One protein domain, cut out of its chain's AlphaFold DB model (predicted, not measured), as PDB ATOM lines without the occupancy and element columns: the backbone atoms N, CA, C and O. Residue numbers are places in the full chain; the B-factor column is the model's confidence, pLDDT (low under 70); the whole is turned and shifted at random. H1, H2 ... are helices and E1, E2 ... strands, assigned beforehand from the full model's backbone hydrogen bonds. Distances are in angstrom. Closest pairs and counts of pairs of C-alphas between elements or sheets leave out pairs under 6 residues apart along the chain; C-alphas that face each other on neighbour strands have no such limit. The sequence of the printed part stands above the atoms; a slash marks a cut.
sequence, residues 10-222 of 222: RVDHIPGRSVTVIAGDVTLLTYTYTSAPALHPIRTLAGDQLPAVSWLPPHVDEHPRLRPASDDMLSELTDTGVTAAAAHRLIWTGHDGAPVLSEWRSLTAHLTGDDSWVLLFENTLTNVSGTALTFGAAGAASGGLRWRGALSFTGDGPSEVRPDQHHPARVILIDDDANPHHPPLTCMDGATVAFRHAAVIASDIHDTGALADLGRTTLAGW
ATOM      1  N   ARG A  10     262.580 212.250 293.991       96.44
ATOM      2  CA  ARG A  10     261.856 211.793 295.166       96.44
ATOM      3  C   ARG A  10     261.839 212.884 296.209       96.44
ATOM      4  O   ARG A  10     262.836 213.594 296.391       96.44
ATOM      5  N   VAL A  11     260.734 212.967 296.933       97.81
ATOM      6  CA  VAL A  11     260.563 213.910 298.033       97.81
ATOM      7  C   VAL A  11     260.535 213.210 299.390       97.81
ATOM      8  O   VAL A  11     259.631 212.432 299.687       97.81
ATOM      9  N   ASP A  12     261.472 213.593 300.257       97.88
ATOM     10  CA  ASP A  12     261.438 213.290 301.685       97.88
ATOM     11  C   ASP A  12     260.918 214.505 302.459       97.88
ATOM     12  O   ASP A  12     261.525 215.583 302.464       97.88
ATOM     13  N   HIS A  13     259.794 214.337 303.153       97.69
ATOM     14  CA  HIS A  13     259.133 215.413 303.888       97.69
ATOM     15  C   HIS A  13     259.165 215.167 305.393       97.69
ATOM     16  O   HIS A  13     258.714 214.136 305.887       97.69
ATOM     17  N   ILE A  14     259.655 216.161 306.131       97.12
ATOM     18  CA  ILE A  14     259.478 216.266 307.578       97.12
ATOM     19  C   ILE A  14     258.462 217.392 307.805       97.12
ATOM     20  O   ILE A  14     258.843 218.560 307.656       97.12
ATOM     21  N   PRO A  15     257.191 217.075 308.128       95.44
ATOM     22  CA  PRO A  15     256.145 218.065 308.381       95.44
ATOM     23  C   PRO A  15     256.549 219.101 309.438       95.44
ATOM     24  O   PRO A  15     257.204 218.760 310.424       95.44
ATOM     25  N   GLY A  16     256.174 220.366 309.227       92.38
ATOM     26  CA  GLY A  16     256.541 221.481 310.107       92.38
ATOM     27  C   GLY A  16     258.008 221.907 310.037       92.38
ATOM     28  O   GLY A  16     258.466 222.658 310.894       92.38
ATOM     29  N   ARG A  17     258.801 221.373 309.097       93.44
ATOM     30  CA  ARG A  17     260.257 221.565 309.123       93.44
ATOM     31  C   ARG A  17     260.900 221.696 307.756       93.44
ATOM     32  O   ARG A  17     261.459 222.749 307.455       93.44
ATOM     33  N   SER A  18     260.913 220.626 306.963       96.62
ATOM     34  CA  SER A  18     261.719 220.604 305.738       96.62
ATOM     35  C   SER A  18     261.235 219.632 304.671       96.62
ATOM     36  O   SER A  18     260.667 218.587 304.980       96.62
ATOM     37  N   VAL A  19     261.499 219.983 303.417       97.81
ATOM     38  CA  VAL A  19     261.353 219.141 302.226       97.81
ATOM     39  C   VAL A  19     262.745 218.890 301.671       97.81
ATOM     40  O   VAL A  19     263.508 219.836 301.491       97.81
ATOM     41  N   THR A  20     263.085 217.638 301.401       98.25
ATOM     42  CA  THR A  20     264.333 217.254 300.740       98.25
ATOM     43  C   THR A  20     264.005 216.624 299.399       98.25
ATOM     44  O   THR A  20     263.224 215.681 299.343       98.25
ATOM     45  N   VAL A  21     264.602 217.148 298.331       98.12
ATOM     46  CA  VAL A  21     264.466 216.609 296.975       98.12
ATOM     47  C   VAL A  21     265.714 215.799 296.650       98.12
ATOM     48  O   VAL A  21     266.844 216.265 296.835       98.12
ATOM     49  N   ILE A  22     265.506 214.581 296.172       97.69
ATOM     50  CA  ILE A  22     266.540 213.578 295.925       97.69
ATOM     51  C   ILE A  22     266.421 213.117 294.474       97.69
ATOM     52  O   ILE A  22     265.321 212.811 294.036       97.69
ATOM     53  N   ALA A  23     267.533 213.023 293.749       95.69
ATOM     54  CA  ALA A  23     267.607 212.434 292.413       95.69
ATOM     55  C   ALA A  23     268.523 211.207 292.453       95.69
ATOM     56  O   ALA A  23     269.725 211.330 292.708       95.69
ATOM     57  N   GLY A  24     267.967 210.009 292.253       92.19
ATOM     58  CA  GLY A  24     268.713 208.767 292.497       92.19
ATOM     59  C   GLY A  24     269.232 208.713 293.941       92.19
ATOM     60  O   GLY A  24     268.433 208.754 294.877       92.19
ATOM     61  N   ASP A  25     270.553 208.672 294.122       92.56
ATOM     62  CA  ASP A  25     271.213 208.661 295.441       92.56
ATOM     63  C   ASP A  25     271.747 210.041 295.878       92.56
ATOM     64  O   ASP A  25     272.418 210.163 296.905       92.56
ATOM     65  N   VAL A  26     271.470 211.099 295.110       95.44
ATOM     66  CA  VAL A  26     271.978 212.451 295.367       95.44
ATOM     67  C   VAL A  26     270.876 213.333 295.939       95.44
ATOM     68  O   VAL A  26     269.855 213.575 295.301       95.44
ATOM     69  N   THR A  27     271.098 213.891 297.129       97.31
ATOM     70  CA  THR A  27     270.272 214.991 297.642       97.31
ATOM     71  C   THR A  27     270.531 216.252 296.825       97.31
ATOM     72  O   THR A  27     271.598 216.854 296.952       97.31
ATOM     73  N   LEU A  28     269.555 216.676 296.025       96.31
ATOM     74  CA  LEU A  28     269.663 217.893 295.225       96.31
ATOM     75  C   LEU A  28     269.503 219.137 296.080       96.31
ATOM     76  O   LEU A  28     270.337 220.034 296.002       96.31
ATOM     77  N   LEU A  29     268.455 219.184 296.904       96.12
ATOM     78  CA  LEU A  29     268.220 220.299 297.811       96.12
ATOM     79  C   LEU A  29     267.477 219.889 299.077       96.12
ATOM     80  O   LEU A  29     266.727 218.916 299.079       96.12
ATOM     81  N   THR A  30     267.633 220.694 300.127       96.38
ATOM     82  CA  THR A  30     266.715 220.697 301.272       96.38
ATOM     83  C   THR A  30     266.191 222.109 301.490       96.38
ATOM     84  O   THR A  30     266.962 223.047 301.700       96.38
ATOM     85  N   TYR A  31     264.870 222.251 301.465       94.38
ATOM     86  CA  TYR A  31     264.156 223.475 301.786       94.38
ATOM     87  C   TYR A  31     263.581 223.390 303.199       94.38
ATOM     88  O   TYR A  31     262.737 222.547 303.489       94.38
ATOM     89  N   THR A  32     264.029 224.275 304.084       93.31
ATOM     90  CA  THR A  32     263.417 224.489 305.400       93.31
ATOM     91  C   THR A  32     262.328 225.545 305.258       93.31
ATOM     92  O   THR A  32     262.630 226.663 304.842       93.31
ATOM     93  N   TYR A  33     261.084 225.217 305.609       91.81
ATOM     94  CA  TYR A  33     259.915 226.096 305.455       91.81
ATOM     95  C   TYR A  33     259.393 226.575 306.813       91.81
ATOM     96  O   TYR A  33     258.224 226.448 307.140       91.81
ATOM     97  N   THR A  34     260.296 227.128 307.618       89.75
ATOM     98  CA  THR A  34     259.940 227.740 308.905       89.75
ATOM     99  C   THR A  34     259.913 229.262 308.791       89.75
ATOM    100  O   THR A  34     260.132 229.822 307.711       89.75
ATOM    101  N   SER A  35     259.762 229.967 309.914       85.12
ATOM    102  CA  SER A  35     260.036 231.408 309.983       85.12
ATOM    103  C   SER A  35     261.491 231.776 309.634       85.12
ATOM    104  O   SER A  35     261.785 232.940 309.406       85.12
ATOM    105  N   ALA A  36     262.431 230.832 309.575       83.75
ATOM    106  CA  ALA A  36     263.792 231.065 309.090       83.75
ATOM    107  C   ALA A  36     264.061 230.191 307.854       83.75
ATOM    108  O   ALA A  36     264.813 229.215 307.940       83.75
ATOM    109  N   PRO A  37     263.425 230.497 306.708       86.12
ATOM    110  CA  PRO A  37     263.493 229.632 305.549       86.12
ATOM    111  C   PRO A  37     264.907 229.601 304.970       86.12
ATOM    112  O   PRO A  37     265.587 230.627 304.876       86.12
ATOM    113  N   ALA A  38     265.343 228.415 304.563       86.75
ATOM    114  CA  ALA A  38     266.680 228.195 304.029       86.75
ATOM    115  C   ALA A  38     266.661 227.110 302.957       86.75
ATOM    116  O   ALA A  38     265.903 226.146 303.061       86.75
ATOM    117  N   LEU A  39     267.528 227.262 301.957       89.00
ATOM    118  CA  LEU A  39     267.732 226.284 300.899       89.00
ATOM    119  C   LEU A  39     269.185 225.808 300.946       89.00
ATOM    120  O   LEU A  39     270.098 226.507 300.500       89.00
ATOM    121  N   HIS A  40     269.409 224.660 301.584       89.44
ATOM    122  CA  HIS A  40     270.734 224.072 301.748       89.44
ATOM    123  C   HIS A  40     270.639 222.596 302.185       89.44
ATOM    124  O   HIS A  40     269.906 222.310 303.129       89.44
ATOM    125  N   PRO A  41     271.455 221.680 301.628       92.06
ATOM    126  CA  PRO A  41     272.430 221.924 300.561       92.06
ATOM    127  C   PRO A  41     271.732 222.247 299.236       92.06
ATOM    128  O   PRO A  41     270.518 222.119 299.140       92.06
ATOM    129  N   ILE A  42     272.497 222.688 298.240       91.56
ATOM    130  CA  ILE A  42     272.101 222.620 296.829       91.56
ATOM    131  C   ILE A  42     273.238 221.909 296.099       91.56
ATOM    132  O   ILE A  42     274.404 222.217 296.362       91.56
ATOM    133  N   ARG A  43     272.930 220.933 295.243       93.12
ATOM    134  CA  ARG A  43     273.934 220.118 294.548       93.12
ATOM    135  C   ARG A  43     273.662 219.979 293.056       93.12
ATOM    136  O   ARG A  43     272.526 220.103 292.606       93.12
ATOM    137  N   THR A  44     274.709 219.680 292.295       93.31
ATOM    138  CA  THR A  44     274.576 219.127 290.939       93.31
ATOM    139  C   THR A  44     274.068 217.684 290.982       93.31
ATOM    140  O   THR A  44     274.087 217.050 292.039       93.31
ATOM    141  N   LEU A  45     273.670 217.127 289.831       93.94
ATOM    142  CA  LEU A  45     273.350 215.695 289.719       93.94
ATOM    143  C   LEU A  45     274.573 214.795 289.965       93.94
ATOM    144  O   LEU A  45     274.416 213.665 290.415       93.94
ATOM    145  N   ALA A  46     275.793 215.305 289.756       92.19
ATOM    146  CA  ALA A  46     277.031 214.623 290.141       92.19
ATOM    147  C   ALA A  46     277.326 214.676 291.658       92.19
ATOM    148  O   ALA A  46     278.253 214.018 292.131       92.19
ATOM    149  N   GLY A  47     276.542 215.432 292.437       92.38
ATOM    150  CA  GLY A  47     276.685 215.558 293.889       92.38
ATOM    151  C   GLY A  47     277.613 216.683 294.354       92.38
ATOM    152  O   GLY A  47     277.806 216.844 295.569       92.38
ATOM    153  N   ASP A  48     278.143 217.493 293.436       89.94
ATOM    154  CA  ASP A  48     278.967 218.653 293.772       89.94
ATOM    155  C   ASP A  48     278.137 219.677 294.534       89.94
ATOM    156  O   ASP A  48     277.064 220.090 294.093       89.94
ATOM    157  N   GLN A  49     278.630 220.088 295.701       88.19
ATOM    158  CA  GLN A  49     277.928 221.054 296.531       88.19
ATOM    159  C   GLN A  49     278.126 222.467 295.993       88.19
ATOM    160  O   GLN A  49     279.252 222.946 295.857       88.19
ATOM    161  N   LEU A  50     277.012 223.150 295.761       83.88
ATOM    162  CA  LEU A  50     276.987 224.556 295.412       83.88
ATOM    163  C   LEU A  50     276.963 225.430 296.675       83.88
ATOM    164  O   LEU A  50     276.628 224.950 297.767       83.88
ATOM    165  N   PRO A  51     277.318 226.720 296.565       77.31
ATOM    166  CA  PRO A  51     277.251 227.621 297.701       77.31
ATOM    167  C   PRO A  51     275.842 227.741 298.288       77.31
ATOM    168  O   PRO A  51     274.838 227.591 297.595       77.31
ATOM    169  N   ALA A  52     275.767 228.054 299.580       71.31
ATOM    170  CA  ALA A  52     274.488 228.236 300.245       71.31
ATOM    171  C   ALA A  52     273.703 229.406 299.641       71.31
ATOM    172  O   ALA A  52     274.242 230.488 299.372       71.31
ATOM    173  N   VAL A  53     272.399 229.198 299.521       72.75
ATOM    174  CA  VAL A  53     271.457 230.220 299.101       72.75
ATOM    175  C   VAL A  53     270.808 230.830 300.331       72.75
ATOM    176  O   VAL A  53     270.308 230.136 301.216       72.75
ATOM    177  N   SER A  54     270.848 232.157 300.405       68.31
ATOM    178  CA  SER A  54     270.195 232.909 301.471       68.31
ATOM    179  C   SER A  54     268.893 233.502 300.970       68.31
ATOM    180  O   SER A  54     268.841 234.092 299.890       68.31
ATOM    181  N   TRP A  55     267.869 233.396 301.807       71.94
ATOM    182  CA  TRP A  55     266.624 234.110 301.611       71.94
ATOM    183  C   TRP A  55     266.705 235.484 302.277       71.94
ATOM    184  O   TRP A  55     266.939 235.562 303.487       71.94
ATOM    185  N   LEU A  56     266.534 236.566 301.513       71.25
ATOM    186  CA  LEU A  56     266.437 237.907 302.091       71.25
ATOM    187  C   LEU A  56     264.969 238.325 302.242       71.25
ATOM    188  O   LEU A  56     264.177 238.101 301.322       71.25
ATOM    189  N   PRO A  57     264.599 238.955 303.373       70.62
ATOM    190  CA  PRO A  57     263.307 239.615 303.499       70.62
ATOM    191  C   PRO A  57     263.066 240.600 302.346       70.62
ATOM    192  O   PRO A  57     264.028 241.234 301.894       70.62
ATOM    193  N   PRO A  58     261.811 240.775 301.897       75.94
ATOM    194  CA  PRO A  58     261.454 241.867 301.004       75.94
ATOM    195  C   PRO A  58     261.918 243.207 301.580       75.94
ATOM    196  O   PRO A  58     261.725 243.476 302.767       75.94
ATOM    197  N   HIS A  59     262.544 244.047 300.757       81.00
ATOM    198  CA  HIS A  59     262.858 245.408 301.170       81.00
ATOM    199  C   HIS A  59     261.659 246.308 300.892       81.00
ATOM    200  O   HIS A  59     261.329 246.561 299.735       81.00
ATOM    201  N   VAL A  60     261.023 246.766 301.966       86.31
ATOM    202  CA  VAL A  60     259.946 247.754 301.946       86.31
ATOM    203  C   VAL A  60     260.452 248.976 302.696       86.31
ATOM    204  O   VAL A  60     260.867 248.852 303.852       86.31
ATOM    205  N   ASP A  61     260.442 250.135 302.048       86.38
ATOM    206  CA  ASP A  61     261.090 251.341 302.569       86.38
ATOM    207  C   ASP A  61     260.427 251.816 303.871       86.38
ATOM    208  O   ASP A  61     261.104 252.222 304.819       86.38
ATOM    209  N   GLU A  62     259.102 251.685 303.958       90.25
ATOM    210  CA  GLU A  62     258.305 252.016 305.141       90.25
ATOM    211  C   GLU A  62     258.534 251.024 306.299       90.25
ATOM    212  O   GLU A  62     258.324 251.355 307.468       90.25
ATOM    213  N   HIS A  63     259.017 249.813 305.995       87.50
ATOM    214  CA  HIS A  63     259.210 248.724 306.953       87.50
ATOM    215  C   HIS A  63     260.590 248.055 306.797       87.50
ATOM    216  O   HIS A  63     260.683 246.869 306.475       87.50
ATOM    217  N   PRO A  64     261.700 248.741 307.129       81.38
ATOM    218  CA  PRO A  64     263.062 248.264 306.844       81.38
ATOM    219  C   PRO A  64     263.508 247.039 307.668       81.38
ATOM    220  O   PRO A  64     264.639 246.572 307.533       81.38
ATOM    221  N   ARG A  65     262.663 246.536 308.576       85.19
ATOM    222  CA  ARG A  65     262.956 245.417 309.488       85.19
ATOM    223  C   ARG A  65     261.794 244.431 309.560       85.19
ATOM    224  O   ARG A  65     261.307 244.133 310.652       85.19
ATOM    225  N   LEU A  66     261.355 243.947 308.402       88.88
ATOM    226  CA  LEU A  66     260.343 242.899 308.339       88.88
ATOM    227  C   LEU A  66     260.807 241.635 309.063       88.88
ATOM    228  O   LEU A  66     261.969 241.225 308.976       88.88
ATOM    229  N   ARG A  67     259.872 241.011 309.777       89.38
ATOM    230  CA  ARG A  67     260.071 239.724 310.440       89.38
ATOM    231  C   ARG A  67     259.121 238.694 309.839       89.38
ATOM    232  O   ARG A  67     257.935 238.987 309.724       89.38
ATOM    233  N   PRO A  68     259.619 237.515 309.458       87.88
ATOM    234  CA  PRO A  68     258.766 236.439 308.983       87.88
ATOM    235  C   PRO A  68     258.027 235.784 310.154       87.88
ATOM    236  O   PRO A  68     258.621 235.478 311.191       87.88
ATOM    237  N   ALA A  69     256.748 235.516 309.947       86.81
ATOM    238  CA  ALA A  69     255.930 234.600 310.718       86.81
ATOM    239  C   ALA A  69     255.425 233.502 309.772       86.81
ATOM    240  O   ALA A  69     255.003 233.791 308.650       86.81
ATOM    241  N   SER A  70     255.495 232.254 310.223       79.81
ATOM    242  CA  SER A  70     254.990 231.081 309.506       79.81
ATOM    243  C   SER A  70     254.097 230.264 310.437       79.81
ATOM    244  O   SER A  70     254.295 230.289 311.654       79.81
ATOM    245  N   ASP A  71     253.126 229.555 309.867       81.12
ATOM    246  CA  ASP A  71     252.408 228.459 310.527       81.12
ATOM    247  C   ASP A  71     253.115 227.100 310.337       81.12
ATOM    248  O   ASP A  71     252.595 226.064 310.752       81.12
ATOM    249  N   ASP A  72     254.304 227.122 309.725       84.00
ATOM    250  CA  ASP A  72     255.139 225.986 309.352       84.00
ATOM    251  C   ASP A  72     254.370 224.947 308.507       84.00
ATOM    252  O   ASP A  72     254.624 223.742 308.588       84.00
ATOM    253  N   MET A  73     253.420 225.388 307.673       89.00
ATOM    254  CA  MET A  73     252.644 224.523 306.784       89.00
ATOM    255  C   MET A  73     252.973 224.773 305.308       89.00
ATOM    256  O   MET A  73     253.106 225.903 304.836       89.00
ATOM    257  N   LEU A  74     253.059 223.684 304.541       94.00
ATOM    258  CA  LEU A  74     253.106 223.771 303.086       94.00
ATOM    259  C   LEU A  74     251.694 223.944 302.531       94.00
ATOM    260  O   LEU A  74     250.790 223.183 302.873       94.00
ATOM    261  N   SER A  75     251.516 224.908 301.633       93.62
ATOM    262  CA  SER A  75     250.290 225.017 300.840       93.62
ATOM    263  C   SER A  75     250.254 224.013 299.688       93.62
ATOM    264  O   SER A  75     249.181 223.738 299.164       93.62
ATOM    265  N   GLU A  76     251.414 223.488 299.290       95.25
ATOM    266  CA  GLU A  76     251.548 222.481 298.239       95.25
ATOM    267  C   GLU A  76     252.784 221.609 298.480       95.25
ATOM    268  O   GLU A  76     253.826 222.110 298.912       95.25
ATOM    269  N   LEU A  77     252.663 220.320 298.168       97.19
ATOM    270  CA  LEU A  77     253.777 219.390 298.034       97.19
ATOM    271  C   LEU A  77     253.445 218.398 296.916       97.19
ATOM    272  O   LEU A  77     252.458 217.667 297.025       97.19
ATOM    273  N   THR A  78     254.244 218.376 295.853       96.12
ATOM    274  CA  THR A  78     254.047 217.480 294.706       96.12
ATOM    275  C   THR A  78     255.348 216.801 294.301       96.12
ATOM    276  O   THR A  78     256.437 217.342 294.488       96.12
ATOM    277  N   ASP A  79     255.214 215.593 293.755       94.62
ATOM    278  CA  ASP A  79     256.300 214.786 293.205       94.62
ATOM    279  C   ASP A  79     255.745 213.964 292.034       94.62
ATOM    280  O   ASP A  79     254.757 213.241 292.184       94.62
ATOM    281  N   THR A  80     256.338 214.126 290.854       94.06
ATOM    282  CA  THR A  80     255.974 213.404 289.627       94.06
ATOM    283  C   THR A  80     257.097 212.504 289.120       94.06
ATOM    284  O   THR A  80     256.955 211.907 288.052       94.06
ATOM    285  N   GLY A  81     258.226 212.451 289.830       92.31
ATOM    286  CA  GLY A  81     259.449 211.809 289.365       92.31
ATOM    287  C   GLY A  81     260.312 212.673 288.433       92.31
ATOM    288  O   GLY A  81     261.536 212.633 288.476       92.31
ATOM    289  N   VAL A  82     259.723 213.570 287.640       93.62
ATOM    290  CA  VAL A  82     260.497 214.544 286.829       93.62
ATOM    291  C   VAL A  82     260.445 215.944 287.438       93.62
ATOM    292  O   VAL A  82     261.321 216.780 287.197       93.62
ATOM    293  N   THR A  83     259.424 216.207 288.252       95.38
ATOM    294  CA  THR A  83     259.240 217.459 288.983       95.38
ATOM    295  C   THR A  83     258.955 217.185 290.449       95.38
ATOM    296  O   THR A  83     258.230 216.251 290.779       95.38
ATOM    297  N   ALA A  84     259.489 218.032 291.319       97.44
ATOM    298  CA  ALA A  84     259.144 218.061 292.732       97.44
ATOM    299  C   ALA A  84     258.931 219.513 293.152       97.44
ATOM    300  O   ALA A  84     259.843 220.326 292.984       97.44
ATOM    301  N   ALA A  85     257.757 219.844 293.688       96.75
ATOM    302  CA  ALA A  85     257.428 221.204 294.102       96.75
ATOM    303  C   ALA A  85     257.011 221.274 295.571       96.75
ATOM    304  O   ALA A  85     256.354 220.376 296.098       96.75
ATOM    305  N   ALA A  86     257.380 222.369 296.229       97.00
ATOM    306  CA  ALA A  86     256.924 222.705 297.569       97.00
ATOM    307  C   ALA A  86     256.569 224.190 297.641       97.00
ATOM    308  O   ALA A  86     257.424 225.046 297.391       97.00
ATOM    309  N   ALA A  87     255.335 224.493 298.048       95.31
ATOM    310  CA  ALA A  87     254.875 225.863 298.228       95.31
ATOM    311  C   ALA A  87     254.596 226.185 299.697       95.31
ATOM    312  O   ALA A  87     254.047 225.372 300.441       95.31
ATOM    313  N   HIS A  88     254.968 227.390 300.115       92.94
ATOM    314  CA  HIS A  88     254.949 227.849 301.502       92.94
ATOM    315  C   HIS A  88     254.410 229.278 301.571       92.94
ATOM    316  O   HIS A  88     254.704 230.101 300.700       92.94
ATOM    317  N   ARG A  89     253.635 229.583 302.615       92.56
ATOM    318  CA  ARG A  89     253.145 230.935 302.894       92.56
ATOM    319  C   ARG A  89     253.857 231.541 304.092       92.56
ATOM    320  O   ARG A  89     254.096 230.868 305.084       92.56
ATOM    321  N   LEU A  90     254.151 232.830 304.003       91.06
ATOM    322  CA  LEU A  90     254.754 233.611 305.074       91.06
ATOM    323  C   LEU A  90     253.992 234.913 305.248       91.06
ATOM    324  O   LEU A  90     253.619 235.558 304.272       91.06
ATOM    325  N   ILE A  91     253.812 235.333 306.491       92.75
ATOM    326  CA  ILE A  91     253.358 236.684 306.802       92.75
ATOM    327  C   ILE A  91     254.560 237.473 307.291       92.75
ATOM    328  O   ILE A  91     255.237 237.077 308.237       92.75
ATOM    329  N   TRP A  92     254.831 238.605 306.658       92.44
ATOM    330  CA  TRP A  92     255.862 239.528 307.103       92.44
ATOM    331  C   TRP A  92     255.240 240.602 307.965       92.44
ATOM    332  O   TRP A  92     254.337 241.313 307.520       92.44
ATOM    333  N   THR A  93     255.746 240.750 309.180       93.62
ATOM    334  CA  THR A  93     255.271 241.759 310.121       93.62
ATOM    335  C   THR A  93     256.257 242.909 310.262       93.62
ATOM    336  O   THR A  93     257.478 242.714 310.209       93.62
ATOM    337  N   GLY A  94     255.724 244.100 310.518       92.25
ATOM    338  CA  GLY A  94     256.476 245.268 310.946       92.25
ATOM    339  C   GLY A  94     257.096 245.082 312.333       92.25
ATOM    340  O   GLY A  94     256.934 244.055 313.000       92.25
ATOM    341  N   HIS A  95     257.830 246.096 312.788       89.50
ATOM    342  CA  HIS A  95     258.456 246.068 314.113       89.50
ATOM    343  C   HIS A  95     257.433 246.013 315.259       89.50
ATOM    344  O   HIS A  95     257.727 245.446 316.309       89.50
ATOM    345  N   ASP A  96     256.253 246.581 315.037       90.69
ATOM    346  CA  ASP A  96     255.096 246.589 315.933       90.69
ATOM    347  C   ASP A  96     254.288 245.278 315.908       90.69
ATOM    348  O   ASP A  96     253.345 245.125 316.681       90.69
ATOM    349  N   GLY A  97     254.659 244.325 315.048       91.88
ATOM    350  CA  GLY A  97     253.955 243.057 314.869       91.88
ATOM    351  C   GLY A  97     252.751 243.131 313.927       91.88
ATOM    352  O   GLY A  97     252.125 242.098 313.695       91.88
ATOM    353  N   ALA A  98     252.434 244.295 313.352       94.25
ATOM    354  CA  ALA A  98     251.360 244.412 312.371       94.25
ATOM    355  C   ALA A  98     251.748 243.707 311.056       94.25
ATOM    356  O   ALA A  98     252.908 243.803 310.640       94.25
ATOM    357  N   PRO A  99     250.827 242.986 310.390       95.19
ATOM    358  CA  PRO A  99     251.104 242.371 309.097       95.19
ATOM    359  C   PRO A  99     251.334 243.450 308.030       95.19
ATOM    360  O   PRO A  99     250.613 244.440 307.967       95.19
ATOM    361  N   VAL A 100     252.344 243.243 307.190       95.31
ATOM    362  CA  VAL A 100     252.728 244.163 306.108       95.31
ATOM    363  C   VAL A 100     252.593 243.473 304.760       95.31
ATOM    364  O   VAL A 100     251.967 244.012 303.850       95.31
ATOM    365  N   LEU A 101     253.141 242.261 304.636       93.62
ATOM    366  CA  LEU A 101     253.065 241.462 303.416       93.62
ATOM    367  C   LEU A 101     252.556 240.059 303.723       93.62
ATOM    368  O   LEU A 101     253.023 239.417 304.662       93.62
ATOM    369  N   SER A 102     251.661 239.561 302.879       94.12
ATOM    370  CA  SER A 102     251.407 238.132 302.736       94.12
ATOM    371  C   SER A 102     252.225 237.632 301.557       94.12
ATOM    372  O   SER A 102     252.003 238.059 300.428       94.12
ATOM    373  N   GLU A 103     253.162 236.731 301.812       92.38
ATOM    374  CA  GLU A 103     253.952 236.076 300.781       92.38
ATOM    375  C   GLU A 103     253.450 234.655 300.536       92.38
ATOM    376  O   GLU A 103     253.263 233.873 301.471       92.38
ATOM    377  N   TRP A 104     253.293 234.298 299.269       93.25
ATOM    378  CA  TRP A 104     253.275 232.909 298.828       93.25
ATOM    379  C   TRP A 104     254.521 232.661 297.991       93.25
ATOM    380  O   TRP A 104     254.935 233.526 297.225       93.25
ATOM    381  N   ARG A 105     255.127 231.486 298.125       91.19
ATOM    382  CA  ARG A 105     256.262 231.096 297.291       91.19
ATOM    383  C   ARG A 105     256.225 229.623 296.944       91.19
ATOM    384  O   ARG A 105     255.746 228.827 297.749       91.19
ATOM    385  N   SER A 106     256.820 229.281 295.811       93.75
ATOM    386  CA  SER A 106     257.024 227.912 295.353       93.75
ATOM    387  C   SER A 106     258.477 227.681 294.955       93.75
ATOM    388  O   SER A 106     259.138 228.556 294.388       93.75
ATOM    389  N   LEU A 107     258.980 226.499 295.295       94.75
ATOM    390  CA  LEU A 107     260.258 225.967 294.844       94.75
ATOM    391  C   LEU A 107     259.969 224.688 294.071       94.75
ATOM    392  O   LEU A 107     259.494 223.722 294.668       94.75
ATOM    393  N   THR A 108     260.307 224.675 292.786       96.69
ATOM    394  CA  THR A 108     260.114 223.507 291.921       96.69
ATOM    395  C   THR A 108     261.455 223.051 291.377       96.69
ATOM    396  O   THR A 108     262.124 223.784 290.653       96.69
ATOM    397  N   ALA A 109     261.856 221.831 291.712       97.38
ATOM    398  CA  ALA A 109     262.943 221.143 291.037       97.38
ATOM    399  C   ALA A 109     262.393 220.442 289.789       97.38
ATOM    400  O   ALA A 109     261.372 219.759 289.865       97.38
ATOM    401  N   HIS A 110     263.076 220.592 288.659       96.56
ATOM    402  CA  HIS A 110     262.727 219.960 287.392       96.56
ATOM    403  C   HIS A 110     263.965 219.318 286.765       96.56
ATOM    404  O   HIS A 110     264.964 219.999 286.529       96.56
ATOM    405  N   LEU A 111     263.918 218.014 286.497       94.69
ATOM    406  CA  LEU A 111     264.991 217.329 285.778       94.69
ATOM    407  C   LEU A 111     264.922 217.657 284.287       94.69
ATOM    408  O   LEU A 111     263.876 217.502 283.661       94.69
ATOM    409  N   THR A 112     266.051 218.074 283.717       91.50
ATOM    410  CA  THR A 112     266.151 218.493 282.309       91.50
ATOM    411  C   THR A 112     267.083 217.616 281.475       91.50
ATOM    412  O   THR A 112     267.114 217.745 280.253       91.50
ATOM    413  N   GLY A 113     267.829 216.713 282.113       84.88
ATOM    414  CA  GLY A 113     268.754 215.789 281.468       84.88
ATOM    415  C   GLY A 113     269.521 214.944 282.485       84.88
ATOM    416  O   GLY A 113     269.155 214.885 283.659       84.88
ATOM    417  N   ASP A 114     270.597 214.303 282.030       86.06
ATOM    418  CA  ASP A 114     271.402 213.396 282.862       86.06
ATOM    419  C   ASP A 114     272.379 214.134 283.798       86.06
ATOM    420  O   ASP A 114     272.843 213.571 284.791       86.06
ATOM    421  N   ASP A 115     272.710 215.389 283.496       89.44
ATOM    422  CA  ASP A 115     273.736 216.180 284.185       89.44
ATOM    423  C   ASP A 115     273.270 217.575 284.625       89.44
ATOM    424  O   ASP A 115     274.003 218.252 285.358       89.44
ATOM    425  N   SER A 116     272.049 217.970 284.254       92.44
ATOM    426  CA  SER A 116     271.433 219.243 284.612       92.44
ATOM    427  C   SER A 116     270.015 219.111 285.170       92.44
ATOM    428  O   SER A 116     269.251 218.204 284.832       92.44
ATOM    429  N   TRP A 117     269.663 220.057 286.033       95.62
ATOM    430  CA  TRP A 117     268.312 220.255 286.544       95.62
ATOM    431  C   TRP A 117     268.048 221.744 286.769       95.62
ATOM    432  O   TRP A 117     268.974 222.551 286.874       95.62
ATOM    433  N   VAL A 118     266.776 222.120 286.842       95.19
ATOM    434  CA  VAL A 118     266.337 223.503 287.031       95.19
ATOM    435  C   VAL A 118     265.644 223.640 288.376       95.19
ATOM    436  O   VAL A 118     264.756 222.858 288.709       95.19
ATOM    437  N   LEU A 119     266.028 224.661 289.138       95.06
ATOM    438  CA  LEU A 119     265.259 225.162 290.267       95.06
ATOM    439  C   LEU A 119     264.443 226.368 289.802       95.06
ATOM    440  O   LEU A 119     265.001 227.446 289.598       95.06
ATOM    441  N   LEU A 120     263.134 226.194 289.668       93.75
ATOM    442  CA  LEU A 120     262.207 227.307 289.532       93.75
ATOM    443  C   LEU A 120     261.895 227.867 290.913       93.75
ATOM    444  O   LEU A 120     261.656 227.129 291.874       93.75
ATOM    445  N   PHE A 121     261.901 229.186 290.986       90.62
ATOM    446  CA  PHE A 121     261.543 229.929 292.171       90.62
ATOM    447  C   PHE A 121     260.461 230.945 291.823       90.62
ATOM    448  O   PHE A 121     260.699 231.852 291.026       90.62
ATOM    449  N   GLU A 122     259.304 230.817 292.459       90.62
ATOM    450  CA  GLU A 122     258.166 231.713 292.271       90.62
ATOM    451  C   GLU A 122     257.772 232.336 293.604       90.62
ATOM    452  O   GLU A 122     257.799 231.680 294.646       90.62
ATOM    453  N   ASN A 123     257.398 233.608 293.583       88.50
ATOM    454  CA  ASN A 123     256.929 234.333 294.752       88.50
ATOM    455  C   ASN A 123     255.847 235.328 294.350       88.50
ATOM    456  O   ASN A 123     255.935 235.972 293.306       88.50
ATOM    457  N   THR A 124     254.860 235.484 295.221       91.25
ATOM    458  CA  THR A 124     253.973 236.639 295.231       91.25
ATOM    459  C   THR A 124     254.037 237.349 296.580       91.25
ATOM    460  O   THR A 124     254.024 236.712 297.630       91.25
ATOM    461  N   LEU A 125     254.076 238.681 296.553       91.38
ATOM    462  CA  LEU A 125     253.988 239.564 297.713       91.38
ATOM    463  C   LEU A 125     252.702 240.378 297.609       91.38
ATOM    464  O   LEU A 125     252.605 241.296 296.794       91.38
ATOM    465  N   THR A 126     251.722 240.064 298.450       94.81
ATOM    466  CA  THR A 126     250.494 240.845 298.593       94.81
ATOM    467  C   THR A 126     250.660 241.856 299.719       94.81
ATOM    468  O   THR A 126     250.967 241.479 300.851       94.81
ATOM    469  N   ASN A 127     250.434 243.134 299.427       95.50
ATOM    470  CA  ASN A 127     250.378 244.173 300.447       95.50
ATOM    471  C   ASN A 127     249.106 244.012 301.288       95.50
ATOM    472  O   ASN A 127     248.001 243.999 300.751       95.50
ATOM    473  N   VAL A 128     249.278 243.877 302.601       97.31
ATOM    474  CA  VAL A 128     248.188 243.726 303.579       97.31
ATOM    475  C   VAL A 128     248.297 244.747 304.718       97.31
ATOM    476  O   VAL A 128     247.712 244.561 305.783       97.31
ATOM    477  N   SER A 129     249.088 245.803 304.513       95.75
ATOM    478  CA  SER A 129     249.398 246.809 305.533       95.75
ATOM    479  C   SER A 129     248.279 247.831 305.760       95.75
ATOM    480  O   SER A 129     248.313 248.560 306.750       95.75
ATOM    481  N   GLY A 130     247.306 247.938 304.847       96.69
ATOM    482  CA  GLY A 130     246.309 249.012 304.842       96.69
ATOM    483  C   GLY A 130     246.807 250.332 304.236       96.69
ATOM    484  O   GLY A 130     246.056 251.306 304.190       96.69
ATOM    485  N   THR A 131     248.057 250.397 303.765       95.75
ATOM    486  CA  THR A 131     248.669 251.595 303.161       95.75
ATOM    487  C   THR A 131     249.471 251.245 301.911       95.75
ATOM    488  O   THR A 131     249.813 250.088 301.700       95.75
ATOM    489  N   ALA A 132     249.772 252.224 301.054       95.06
ATOM    490  CA  ALA A 132     250.665 251.991 299.919       95.06
ATOM    491  C   ALA A 132     252.106 251.753 300.402       95.06
ATOM    492  O   ALA A 132     252.569 252.446 301.306       95.06
ATOM    493  N   LEU A 133     252.796 250.797 299.777       92.00
ATOM    494  CA  LEU A 133     254.179 250.428 300.080       92.00
ATOM    495  C   LEU A 133     255.103 250.733 298.906       92.00
ATOM    496  O   LEU A 133     254.704 250.599 297.744       92.00
ATOM    497  N   THR A 134     256.353 251.060 299.217       89.81
ATOM    498  CA  THR A 134     257.412 251.289 298.234       89.81
ATOM    499  C   THR A 134     258.474 250.202 298.359       89.81
ATOM    500  O   THR A 134     259.124 250.048 299.394       89.81
ATOM    501  N   PHE A 135     258.658 249.428 297.291       81.75
ATOM    502  CA  PHE A 135     259.715 248.427 297.210       81.75
ATOM    503  C   PHE A 135     260.961 249.023 296.560       81.75
ATOM    504  O   PHE A 135     260.918 249.416 295.395       81.75
ATOM    505  N   GLY A 136     262.080 249.007 297.286       69.56
ATOM    506  CA  GLY A 136     263.419 249.138 296.714       69.56
ATOM    507  C   GLY A 136     263.862 250.542 296.282       69.56
ATOM    508  O   GLY A 136     264.787 250.622 295.471       69.56
ATOM    509  N   ALA A 137     263.303 251.649 296.796       65.62
ATOM    510  CA  ALA A 137     263.734 252.991 296.362       65.62
ATOM    511  C   ALA A 137     265.210 253.299 296.687       65.62
ATOM    512  O   ALA A 137     265.815 254.168 296.062       65.62
ATOM    513  N   ALA A 138     265.823 252.556 297.615       55.75
ATOM    514  CA  ALA A 138     267.252 252.629 297.926       55.75
ATOM    515  C   ALA A 138     268.154 251.743 297.029       55.75
ATOM    516  O   ALA A 138     269.313 251.508 297.370       55.75
ATOM    517  N   GLY A 139     267.643 251.202 295.914       51.09
ATOM    518  CA  GLY A 139     268.385 250.269 295.048       51.09
ATOM    519  C   GLY A 139     268.547 248.864 295.647       51.09
ATOM    520  O   GLY A 139     269.370 248.071 295.188       51.09
ATOM    521  N   ALA A 140     267.778 248.545 296.690       52.78
ATOM    522  CA  ALA A 140     267.717 247.209 297.270       52.78
ATOM    523  C   ALA A 140     266.797 246.309 296.429       52.78
ATOM    524  O   ALA A 140     265.737 246.744 295.988       52.78
ATOM    525  N   ALA A 141     267.189 245.047 296.226       53.78
ATOM    526  CA  ALA A 141     266.328 244.094 295.526       53.78
ATOM    527  C   ALA A 141     265.052 243.819 296.333       53.78
ATOM    528  O   ALA A 141     265.100 243.722 297.564       53.78
ATOM    529  N   SER A 142     263.945 243.639 295.621       53.25
ATOM    530  CA  SER A 142     262.621 243.313 296.149       53.25
ATOM    531  C   SER A 142     262.569 241.875 296.693       53.25
ATOM    532  O   SER A 142     261.919 241.008 296.126       53.25
ATOM    533  N   GLY A 143     263.289 241.595 297.787       56.88
ATOM    534  CA  GLY A 143     263.376 240.250 298.373       56.88
ATOM    535  C   GLY A 143     263.953 239.213 297.404       56.88
ATOM    536  O   GLY A 143     264.508 239.559 296.363       56.88
ATOM    537  N   GLY A 144     263.865 237.932 297.760       63.12
ATOM    538  CA  GLY A 144     264.168 236.846 296.828       63.12
ATOM    539  C   GLY A 144     265.411 236.017 297.145       63.12
ATOM    540  O   GLY A 144     266.114 236.206 298.147       63.12
ATOM    541  N   LEU A 145     265.646 235.055 296.255       63.38
ATOM    542  CA  LEU A 145     266.716 234.077 296.335       63.38
ATOM    543  C   LEU A 145     268.067 234.742 296.022       63.38
ATOM    544  O   LEU A 145     268.266 235.249 294.920       63.38
ATOM    545  N   ARG A 146     269.023 234.733 296.961       66.56
ATOM    546  CA  ARG A 146     270.389 235.218 296.703       66.56
ATOM    547  C   ARG A 146     271.424 234.120 296.878       66.56
ATOM    548  O   ARG A 146     271.592 233.570 297.969       66.56
ATOM    549  N   TRP A 147     272.175 233.868 295.815       61.84
ATOM    550  CA  TRP A 147     273.364 233.028 295.849       61.84
ATOM    551  C   TRP A 147     274.547 233.798 296.443       61.84
ATOM    552  O   TRP A 147     274.782 234.956 296.101       61.84
ATOM    553  N   ARG A 148     275.303 233.168 297.348       49.62
ATOM    554  CA  ARG A 148     276.559 233.724 297.876       49.62
ATOM    555  C   ARG A 148     277.744 233.005 297.238       49.62
ATOM    556  O   ARG A 148     277.873 231.812 297.448       49.62
ATOM    557  N   GLY A 149     278.640 233.698 296.537       42.03
ATOM    558  CA  GLY A 149     279.878 233.111 295.995       42.03
ATOM    559  C   GLY A 149     280.149 233.492 294.539       42.03
ATOM    560  O   GLY A 149     279.346 234.183 293.920       42.03
ATOM    561  N   ALA A 150     281.294 233.057 294.005       41.44
ATOM    562  CA  ALA A 150     281.652 233.253 292.602       41.44
ATOM    563  C   ALA A 150     280.849 232.279 291.727       41.44
ATOM    564  O   ALA A 150     281.261 231.144 291.501       41.44
ATOM    565  N   LEU A 151     279.673 232.706 291.276       49.06
ATOM    566  CA  LEU A 151     278.921 232.022 290.228       49.06
ATOM    567  C   LEU A 151     278.947 232.868 288.957       49.06
ATOM    568  O   LEU A 151     279.020 234.095 289.010       49.06
ATOM    569  N   SER A 152     278.923 232.194 287.811       40.38
ATOM    570  CA  SER A 152     278.838 232.844 286.507       40.38
ATOM    571  C   SER A 152     277.378 233.188 286.207       40.38
ATOM    572  O   SER A 152     276.637 232.346 285.720       40.38
ATOM    573  N   PHE A 153     276.969 234.419 286.487       44.25
ATOM    574  CA  PHE A 153     275.677 234.983 286.102       44.25
ATOM    575  C   PHE A 153     275.709 235.498 284.653       44.25
ATOM    576  O   PHE A 153     276.591 236.260 284.273       44.25
ATOM    577  N   THR A 154     274.733 235.128 283.829       37.59
ATOM    578  CA  THR A 154     274.516 235.777 282.527       37.59
ATOM    579  C   THR A 154     273.064 236.223 282.442       37.59
ATOM    580  O   THR A 154     272.189 235.406 282.170       37.59
ATOM    581  N   GLY A 155     272.828 237.504 282.720       38.09
ATOM    582  CA  GLY A 155     271.534 238.189 282.681       38.09
ATOM    583  C   GLY A 155     271.674 239.617 283.220       38.09
ATOM    584  O   GLY A 155     272.675 239.924 283.867       38.09
ATOM    585  N   ASP A 156     270.682 240.477 282.986       36.94
ATOM    586  CA  ASP A 156     270.711 241.911 283.343       36.94
ATOM    587  C   ASP A 156     270.563 242.183 284.862       36.94
ATOM    588  O   ASP A 156     270.436 243.325 285.310       36.94
ATOM    589  N   GLY A 157     270.592 241.129 285.686       36.47
ATOM    590  CA  GLY A 157     270.578 241.218 287.143       36.47
ATOM    591  C   GLY A 157     271.906 241.732 287.724       36.47
ATOM    592  O   GLY A 157     272.967 241.589 287.112       36.47
ATOM    593  N   PRO A 158     271.899 242.314 288.938       31.67
ATOM    594  CA  PRO A 158     273.089 242.905 289.536       31.67
ATOM    595  C   PRO A 158     274.031 241.813 290.055       31.67
ATOM    596  O   PRO A 158     274.007 241.486 291.240       31.67
ATOM    597  N   SER A 159     274.862 241.238 289.185       37.47
ATOM    598  CA  SER A 159     276.129 240.578 289.536       37.47
ATOM    599  C   SER A 159     276.993 240.370 288.290       37.47
ATOM    600  O   SER A 159     276.784 239.453 287.503       37.47
ATOM    601  N   GLU A 160     277.994 241.237 288.142       28.34
ATOM    602  CA  GLU A 160     279.092 241.123 287.183       28.34
ATOM    603  C   GLU A 160     279.931 239.865 287.478       28.34
ATOM    604  O   GLU A 160     280.384 239.644 288.605       28.34
ATOM    605  N   VAL A 161     280.140 239.020 286.465       36.19
ATOM    606  CA  VAL A 161     280.966 237.808 286.571       36.19
ATOM    607  C   VAL A 161     282.435 238.169 286.455       36.19
ATOM    608  O   VAL A 161     282.877 238.669 285.423       36.19
ATOM    609  N   ARG A 162     283.225 237.830 287.480       30.80
ATOM    610  CA  ARG A 162     284.684 237.746 287.341       30.80
ATOM    611  C   ARG A 162     285.051 236.343 286.842       30.80
ATOM    612  O   ARG A 162     284.727 235.370 287.525       30.80
ATOM    613  N   PRO A 163     285.718 236.212 285.685       33.81
ATOM    614  CA  PRO A 163     286.198 234.931 285.201       33.81
ATOM    615  C   PRO A 163     287.490 234.605 285.945       33.81
ATOM    616  O   PRO A 163     288.534 235.126 285.587       33.81
ATOM    617  N   ASP A 164     287.420 233.816 287.013       38.69
ATOM    618  CA  ASP A 164     288.528 232.934 287.399       38.69
ATOM    619  C   ASP A 164     288.130 232.066 288.591       38.69
ATOM    620  O   ASP A 164     288.305 232.445 289.745       38.69
ATOM    621  N   GLN A 165     287.574 230.890 288.285       45.88
ATOM    622  CA  GLN A 165     287.831 229.619 288.971       45.88
ATOM    623  C   GLN A 165     287.069 228.505 288.236       45.88
ATOM    624  O   GLN A 165     285.863 228.600 288.023       45.88
ATOM    625  N   HIS A 166     287.778 227.451 287.815       51.62
ATOM    626  CA  HIS A 166     287.149 226.223 287.322       51.62
ATOM    627  C   HIS A 166     286.350 225.602 288.472       51.62
ATOM    628  O   HIS A 166     286.930 224.995 289.372       51.62
ATOM    629  N   HIS A 167     285.032 225.775 288.456       57.66
ATOM    630  CA  HIS A 167     284.136 225.046 289.339       57.66
ATOM    631  C   HIS A 167     283.622 223.789 288.621       57.66
ATOM    632  O   HIS A 167     283.306 223.869 287.434       57.66
ATOM    633  N   PRO A 168     283.491 222.645 289.319       68.31
ATOM    634  CA  PRO A 168     282.927 221.411 288.755       68.31
ATOM    635  C   PRO A 168     281.425 221.524 288.430       68.31
ATOM    636  O   PRO A 168     280.806 220.564 287.987       68.31
ATOM    637  N   ALA A 169     280.834 222.701 288.646       78.25
ATOM    638  CA  ALA A 169     279.426 222.977 288.465       78.25
ATOM    639  C   ALA A 169     279.213 224.364 287.850       78.25
ATOM    640  O   ALA A 169     279.953 225.308 288.152       78.25
ATOM    641  N   ARG A 170     278.158 224.502 287.043       81.38
ATOM    642  CA  ARG A 170     277.662 225.785 286.528       81.38
ATOM    643  C   ARG A 170     276.254 226.047 287.042       81.38
ATOM    644  O   ARG A 170     275.433 225.137 287.106       81.38
ATOM    645  N   VAL A 171     275.988 227.307 287.378       84.06
ATOM    646  CA  VAL A 171     274.657 227.796 287.749       84.06
ATOM    647  C   VAL A 171     274.353 229.010 286.888       84.06
ATOM    648  O   VAL A 171     275.075 229.999 286.986       84.06
ATOM    649  N   ILE A 172     273.311 228.938 286.065       82.56
ATOM    650  CA  ILE A 172     272.806 230.076 285.291       82.56
ATOM    651  C   ILE A 172     271.495 230.523 285.927       82.56
ATOM    652  O   ILE A 172     270.580 229.716 286.063       82.56
ATOM    653  N   LEU A 173     271.417 231.791 286.335       82.62
ATOM    654  CA  LEU A 173     270.193 232.398 286.855       82.62
ATOM    655  C   LEU A 173     269.508 233.184 285.736       82.62
ATOM    656  O   LEU A 173     270.135 234.041 285.116       82.62
ATOM    657  N   ILE A 174     268.239 232.883 285.501       83.81
ATOM    658  CA  ILE A 174     267.381 233.508 284.505       83.81
ATOM    659  C   ILE A 174     266.280 234.247 285.258       83.81
ATOM    660  O   ILE A 174     265.631 233.673 286.138       83.81
ATOM    661  N   ASP A 175     266.110 235.516 284.907       80.06
ATOM    662  CA  ASP A 175     264.999 236.359 285.333       80.06
ATOM    663  C   ASP A 175     263.848 236.201 284.330       80.06
ATOM    664  O   ASP A 175     264.099 236.105 283.128       80.06
ATOM    665  N   ASP A 176     262.611 236.108 284.812       83.62
ATOM    666  CA  ASP A 176     261.433 236.073 283.939       83.62
ATOM    667  C   ASP A 176     261.146 237.492 283.420       83.62
ATOM    668  O   ASP A 176     261.096 238.437 284.205       83.62
ATOM    669  N   ASP A 177     260.925 237.651 282.112       83.75
ATOM    670  CA  ASP A 177     260.624 238.949 281.490       83.75
ATOM    671  C   ASP A 177     259.329 239.580 282.041       83.75
ATOM    672  O   ASP A 177     259.131 240.792 281.939       83.75
ATOM    673  N   ALA A 178     258.439 238.769 282.626       84.88
ATOM    674  CA  ALA A 178     257.229 239.234 283.298       84.88
ATOM    675  C   ALA A 178     257.493 239.820 284.695       84.88
ATOM    676  O   ALA A 178     256.577 240.397 285.295       84.88
ATOM    677  N   ASN A 179     258.707 239.678 285.233       81.56
ATOM    678  CA  ASN A 179     259.039 240.253 286.525       81.56
ATOM    679  C   ASN A 179     258.966 241.784 286.461       81.56
ATOM    680  O   ASN A 179     259.375 242.400 285.474       81.56
ATOM    681  N   PRO A 180     258.461 242.432 287.524       78.56
ATOM    682  CA  PRO A 180     258.426 243.878 287.597       78.56
ATOM    683  C   PRO A 180     259.821 244.461 287.373       78.56
ATOM    684  O   PRO A 180     260.770 244.143 288.095       78.56
ATOM    685  N   HIS A 181     259.930 245.348 286.386       69.00
ATOM    686  CA  HIS A 181     261.172 246.056 286.112       69.00
ATOM    687  C   HIS A 181     261.578 246.960 287.286       69.00
ATOM    688  O   HIS A 181     260.756 247.322 288.125       69.00
ATOM    689  N   HIS A 182     262.873 247.287 287.326       60.66
ATOM    690  CA  HIS A 182     263.618 247.872 288.446       60.66
ATOM    691  C   HIS A 182     262.838 248.793 289.410       60.66
ATOM    692  O   HIS A 182     262.066 249.649 288.977       60.66
ATOM    693  N   PRO A 183     263.120 248.697 290.725       66.00
ATOM    694  CA  PRO A 183     262.511 249.559 291.727       66.00
ATOM    695  C   PRO A 183     262.837 251.056 291.511       66.00
ATOM    696  O   PRO A 183     263.850 251.384 290.886       66.00
ATOM    697  N   PRO A 184     262.027 251.980 292.065       78.50
ATOM    698  CA  PRO A 184     260.966 251.717 293.037       78.50
ATOM    699  C   PRO A 184     259.669 251.185 292.420       78.50
ATOM    700  O   PRO A 184     259.199 251.686 291.401       78.50
ATOM    701  N   LEU A 185     259.053 250.211 293.094       83.81
ATOM    702  CA  LEU A 185     257.702 249.740 292.779       83.81
ATOM    703  C   LEU A 185     256.741 250.210 293.868       83.81
ATOM    704  O   LEU A 185     256.946 249.912 295.044       83.81
ATOM    705  N   THR A 186     255.673 250.903 293.477       89.31
ATOM    706  CA  THR A 186     254.576 251.236 294.392       89.31
ATOM    707  C   THR A 186     253.538 250.121 294.372       89.31
ATOM    708  O   THR A 186     252.990 249.791 293.321       89.31
ATOM    709  N   CYS A 187     253.234 249.563 295.539       91.00
ATOM    710  CA  CYS A 187     252.230 248.524 295.720       91.00
ATOM    711  C   CYS A 187     251.107 249.047 296.616       91.00
ATOM    712  O   CYS A 187     251.312 249.303 297.802       91.00
ATOM    713  N   MET A 188     249.915 249.229 296.050       96.44
ATOM    714  CA  MET A 188     248.732 249.653 296.807       96.44
ATOM    715  C   MET A 188     248.277 248.559 297.779       96.44
ATOM    716  O   MET A 188     248.606 247.390 297.591       96.44
ATOM    717  N   ASP A 189     247.508 248.920 298.805       96.94
ATOM    718  CA  ASP A 189     246.912 247.929 299.706       96.94
ATOM    719  C   ASP A 189     246.059 246.912 298.926       96.94
ATOM    720  O   ASP A 189     245.341 247.270 297.990       96.94
ATOM    721  N   GLY A 190     246.202 245.632 299.266       96.44
ATOM    722  CA  GLY A 190     245.599 244.503 298.555       96.44
ATOM    723  C   GLY A 190     246.231 244.161 297.199       96.44
ATOM    724  O   GLY A 190     245.922 243.106 296.641       96.44
ATOM    725  N   ALA A 191     247.117 244.999 296.649       95.50
ATOM    726  CA  ALA A 191     247.809 244.690 295.401       95.50
ATOM    727  C   ALA A 191     248.884 243.615 295.616       95.50
ATOM    728  O   ALA A 191     249.418 243.439 296.713       95.50
ATOM    729  N   THR A 192     249.187 242.879 294.547       93.19
ATOM    730  CA  THR A 192     250.163 241.788 294.558       93.19
ATOM    731  C   THR A 192     251.240 242.030 293.516       93.19
ATOM    732  O   THR A 192     250.941 242.382 292.377       93.19
ATOM    733  N   VAL A 193     252.486 241.810 293.918       89.56
ATOM    734  CA  VAL A 193     253.663 241.806 293.049       89.56
ATOM    735  C   VAL A 193     254.159 240.369 292.941       89.56
ATOM    736  O   VAL A 193     254.196 239.674 293.953       89.56
ATOM    737  N   ALA A 194     254.517 239.912 291.744       88.56
ATOM    738  CA  ALA A 194     254.986 238.549 291.509       88.56
ATOM    739  C   ALA A 194     256.416 238.542 290.963       88.56
ATOM    740  O   ALA A 194     256.808 239.467 290.258       88.56
ATOM    741  N   PHE A 195     257.168 237.494 291.287       84.44
ATOM    742  CA  PHE A 195     258.527 237.260 290.814       84.44
ATOM    743  C   PHE A 195     258.712 235.789 290.461       84.44
ATOM    744  O   PHE A 195     258.306 234.914 291.230       84.44
ATOM    745  N   ARG A 196     259.379 235.514 289.345       87.50
ATOM    746  CA  ARG A 196     259.708 234.169 288.867       87.50
ATOM    747  C   ARG A 196     261.146 234.130 288.374       87.50
ATOM    748  O   ARG A 196     261.592 235.031 287.677       87.50
ATOM    749  N   HIS A 197     261.893 233.117 288.781       86.75
ATOM    750  CA  HIS A 197     263.283 232.934 288.379       86.75
ATOM    751  C   HIS A 197     263.550 231.458 288.115       86.75
ATOM    752  O   HIS A 197     262.943 230.590 288.746       86.75
ATOM    753  N   ALA A 198     264.517 231.171 287.249       89.62
ATOM    754  CA  ALA A 198     265.052 229.829 287.067       89.62
ATOM    755  C   ALA A 198     266.549 229.810 287.351       89.62
ATOM    756  O   ALA A 198     267.301 230.617 286.813       89.62
ATOM    757  N   ALA A 199     266.999 228.864 288.168       89.88
ATOM    758  CA  ALA A 199     268.406 228.522 288.299       89.88
ATOM    759  C   ALA A 199     268.658 227.184 287.601       89.88
ATOM    760  O   ALA A 199     268.260 226.137 288.109       89.88
ATOM    761  N   VAL A 200     269.319 227.213 286.444       91.31
ATOM    762  CA  VAL A 200     269.789 226.001 285.764       91.31
ATOM    763  C   VAL A 200     271.101 225.569 286.395       91.31
ATOM    764  O   VAL A 200     272.067 226.331 286.406       91.31
ATOM    765  N   ILE A 201     271.131 224.351 286.922       91.56
ATOM    766  CA  ILE A 201     272.250 223.772 287.657       91.56
ATOM    767  C   ILE A 201     272.774 222.586 286.861       91.56
ATOM    768  O   ILE A 201     272.068 221.597 286.689       91.56
ATOM    769  N   ALA A 202     274.018 222.673 286.402       90.69
ATOM    770  CA  ALA A 202     274.658 221.640 285.599       90.69
ATOM    771  C   ALA A 202     275.973 221.174 286.229       90.69
ATOM    772  O   ALA A 202     276.728 221.966 286.805       90.69
ATOM    773  N   SER A 203     276.243 219.879 286.096       86.56
ATOM    774  CA  SER A 203     277.553 219.282 286.365       86.56
ATOM    775  C   SER A 203     278.481 219.583 285.179       86.56
ATOM    776  O   SER A 203     278.032 219.541 284.042       86.56
ATOM    777  N   ASP A 204     279.766 219.855 285.407       75.69
ATOM    778  CA  ASP A 204     280.781 220.020 284.345       75.69
ATOM    779  C   ASP A 204     280.580 221.228 283.383       75.69
ATOM    780  O   ASP A 204     279.723 222.105 283.558       75.69
ATOM    781  N   ILE A 205     281.446 221.337 282.371       68.31
ATOM    782  CA  ILE A 205     281.472 222.421 281.388       68.31
ATOM    783  C   ILE A 205     280.333 222.264 280.382       68.31
ATOM    784  O   ILE A 205     280.373 221.430 279.485       68.31
ATOM    785  N   HIS A 206     279.374 223.171 280.489       71.94
ATOM    786  CA  HIS A 206     278.294 223.354 279.531       71.94
ATOM    787  C   HIS A 206     278.434 224.682 278.788       71.94
ATOM    788  O   HIS A 206     279.015 225.640 279.314       71.94
ATOM    789  N   ASP A 207     277.863 224.743 277.583       82.12
ATOM    790  CA  ASP A 207     277.665 226.006 276.880       82.12
ATOM    791  C   ASP A 207     276.670 226.885 277.651       82.12
ATOM    792  O   ASP A 207     275.550 226.475 277.960       82.12
ATOM    793  N   THR A 208     277.093 228.104 277.983       80.44
ATOM    794  CA  THR A 208     276.292 229.036 278.782       80.44
ATOM    795  C   THR A 208     275.006 229.456 278.063       80.44
ATOM    796  O   THR A 208     273.976 229.610 278.717       80.44
ATOM    797  N   GLY A 209     275.049 229.629 276.737       79.94
ATOM    798  CA  GLY A 209     273.883 230.015 275.941       79.94
ATOM    799  C   GLY A 209     272.812 228.929 275.957       79.94
ATOM    800  O   GLY A 209     271.660 229.213 276.270       79.94
ATOM    801  N   ALA A 210     273.218 227.677 275.748       85.69
ATOM    802  CA  ALA A 210     272.327 226.522 275.806       85.69
ATOM    803  C   ALA A 210     271.657 226.360 277.183       85.69
ATOM    804  O   ALA A 210     270.456 226.103 277.252       85.69
ATOM    805  N   LEU A 211     272.396 226.548 278.285       86.06
ATOM    806  CA  LEU A 211     271.813 226.508 279.633       86.06
ATOM    807  C   LEU A 211     270.851 227.677 279.894       86.06
ATOM    808  O   LEU A 211     269.834 227.496 280.562       86.06
ATOM    809  N   ALA A 212     271.150 228.870 279.375       85.25
ATOM    810  CA  ALA A 212     270.246 230.009 279.486       85.25
ATOM    811  C   ALA A 212     268.941 229.771 278.705       85.25
ATOM    812  O   ALA A 212     267.859 230.029 279.229       85.25
ATOM    813  N   ASP A 213     269.027 229.232 277.486       87.00
ATOM    814  CA  ASP A 213     267.861 228.889 276.665       87.00
ATOM    815  C   ASP A 213     267.017 227.783 277.299       87.00
ATOM    816  O   ASP A 213     265.787 227.868 277.291       87.00
ATOM    817  N   LEU A 214     267.664 226.789 277.916       89.88
ATOM    818  CA  LEU A 214     266.987 225.786 278.732       89.88
ATOM    819  C   LEU A 214     266.189 226.448 279.863       89.88
ATOM    820  O   LEU A 214     264.992 226.204 279.973       89.88
ATOM    821  N   GLY A 215     266.813 227.332 280.646       88.69
ATOM    822  CA  GLY A 215     266.144 228.032 281.747       88.69
ATOM    823  C   GLY A 215     264.952 228.876 281.293       88.69
ATOM    824  O   GLY A 215     263.884 228.801 281.901       88.69
ATOM    825  N   ARG A 216     265.093 229.623 280.189       88.88
ATOM    826  CA  ARG A 216     263.985 230.394 279.589       88.88
ATOM    827  C   ARG A 216     262.853 229.492 279.102       88.88
ATOM    828  O   ARG A 216     261.686 229.794 279.328       88.88
ATOM    829  N   THR A 217     263.193 228.374 278.462       91.50
ATOM    830  CA  THR A 217     262.208 227.395 277.981       91.50
ATOM    831  C   THR A 217     261.444 226.781 279.147       91.50
ATOM    832  O   THR A 217     260.225 226.641 279.072       91.50
ATOM    833  N   THR A 218     262.136 226.458 280.245       89.62
ATOM    834  CA  THR A 218     261.481 225.979 281.459       89.62
ATOM    835  C   THR A 218     260.556 227.052 282.036       89.62
ATOM    836  O   THR A 218     259.407 226.735 282.293       89.62
ATOM    837  N   LEU A 219     260.968 228.319 282.161       86.50
ATOM    838  CA  LEU A 219     260.082 229.389 282.660       86.50
ATOM    839  C   LEU A 219     258.814 229.589 281.817       86.50
ATOM    840  O   LEU A 219     257.750 229.848 282.372       86.50
ATOM    841  N   ALA A 220     258.917 229.452 280.493       86.00
ATOM    842  CA  ALA A 220     257.786 229.613 279.579       86.00
ATOM    843  C   ALA A 220     256.806 228.422 279.588       86.00
ATOM    844  O   ALA A 220     255.671 228.558 279.133       86.00
ATOM    845  N   GLY A 221     257.252 227.249 280.043       79.00
ATOM    846  CA  GLY A 221     256.455 226.019 280.083       79.00
ATOM    847  C   GLY A 221     255.629 225.829 281.357       79.00
ATOM    848  O   GLY A 221     254.905 224.837 281.444       79.00
ATOM    849  N   TRP A 222     255.754 226.744 282.323       59.03
ATOM    850  CA  TRP A 222     255.074 226.726 283.619       59.03
ATOM    851  C   TRP A 222     254.179 227.948 283.782       59.03
ATOM    852  O   TRP A 222     254.661 229.066 283.483       59.03
TER     853      TRP A 222
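What this domain is: This is residues 10 to 222 of the 222 residues of the protein "Methane monooxygenase PmoA-like" of Actinoplanes lutulentus (UniProt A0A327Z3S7). Two antiparallel sheets make a sandwich, only partly face to face: a large, twisted sheet of E6, E7, E8, E9, E10, E13 and E15, and the smaller sheet E1 E2 E3 E4 over its E7, E8 and E9 part. The short pair E5 and E12 extends the smaller layer beyond E4, H1 covers E13 and E15 on the large sheet's other face, and the small pair E11 and E14 sits past one end of E10 and E15. The printed part has 213 residues, with fifteen named strands, E1 to E15 in chain order, then one named helix, H1; the class is mostly strand. It is compact, with a radius of gyration of the C-alphas of 17.2 A, and spans 49 by 38 by 29 A.

Where its parts are: E1, residues 10 to 14, begins at C-alpha 10 (261.856, 211.793, 295.166). E2 is residues 18 to 23, E3 26 to 32, E4 38 to 42, E5 53 to 56, E6 67 to 69 and E7 74 to 79. E8, residues 83 to 93, measures 32.5 A; E9, 99 to 111, 36.9 A; E10, 116 to 127, 36.3 A. E11 is residues 133 to 135, E12 144 to 147, E13 169 to 175 and E14 185 to 187. E15, residues 192 to 203, measures 36.4 A, and H1, residues 208 to 220, 18.5 A, ending at C-alpha 220 (257.786, 229.613, 279.579).

How they stand to each other: The large sheet is branched at E8: E6 (N 69 to O 91, 2.8 A) and E7 (N 78 to O 85, 2.9 A) lie on one side of it, E9 (N 88 to O 105, 2.9 A) on the other. E7 E8 E9 E10 is a meander, each strand the antiparallel neighbour of the one before; N 106 and O 122 of the hairpin E9 and E10 are 2.8 A apart. E15 follows beside E10 (N 121 to O 197, 2.8 A), then edge strand E13 (N 172 to O 200, 2.9 A). H1 is on this sheet at a height of 8.1 A, slantwise to the strands at 40 degrees to E15 on the local plane; the closest C-alphas of E15 and H1, Ala 198 and Gly 215, are 5.7 A apart. Every O i to N i+4 pair of H1 is within hydrogen-bond range. E1 E2 E3 E4 is the second meander, with N 12 to O 20 at 2.9 A, N 21 to O 29 at 2.9 A and N 40 to O 30 at 2.9 A. The two sheets' facing parts are 9.6 A centre to centre. The closest C-alphas of E4 and E5, Leu 39 and Val 53, are 5.7 A apart. E5 pairs with E12 (N 54 to O 146, 2.9 A), and E11 with E14 (N 133 to O 187, 2.9 A).

The domain as a whole: The C-alphas farthest apart, of Gly 130 and His 166, are 49.9 A from each other. The printed part has no cut. The one long link, residues 148 to 168, joins E12 to E13. The mean pLDDT of the printed part is 82.6; residues 54, 136 to 168, 181 to 183, 205 and 222 are under 70.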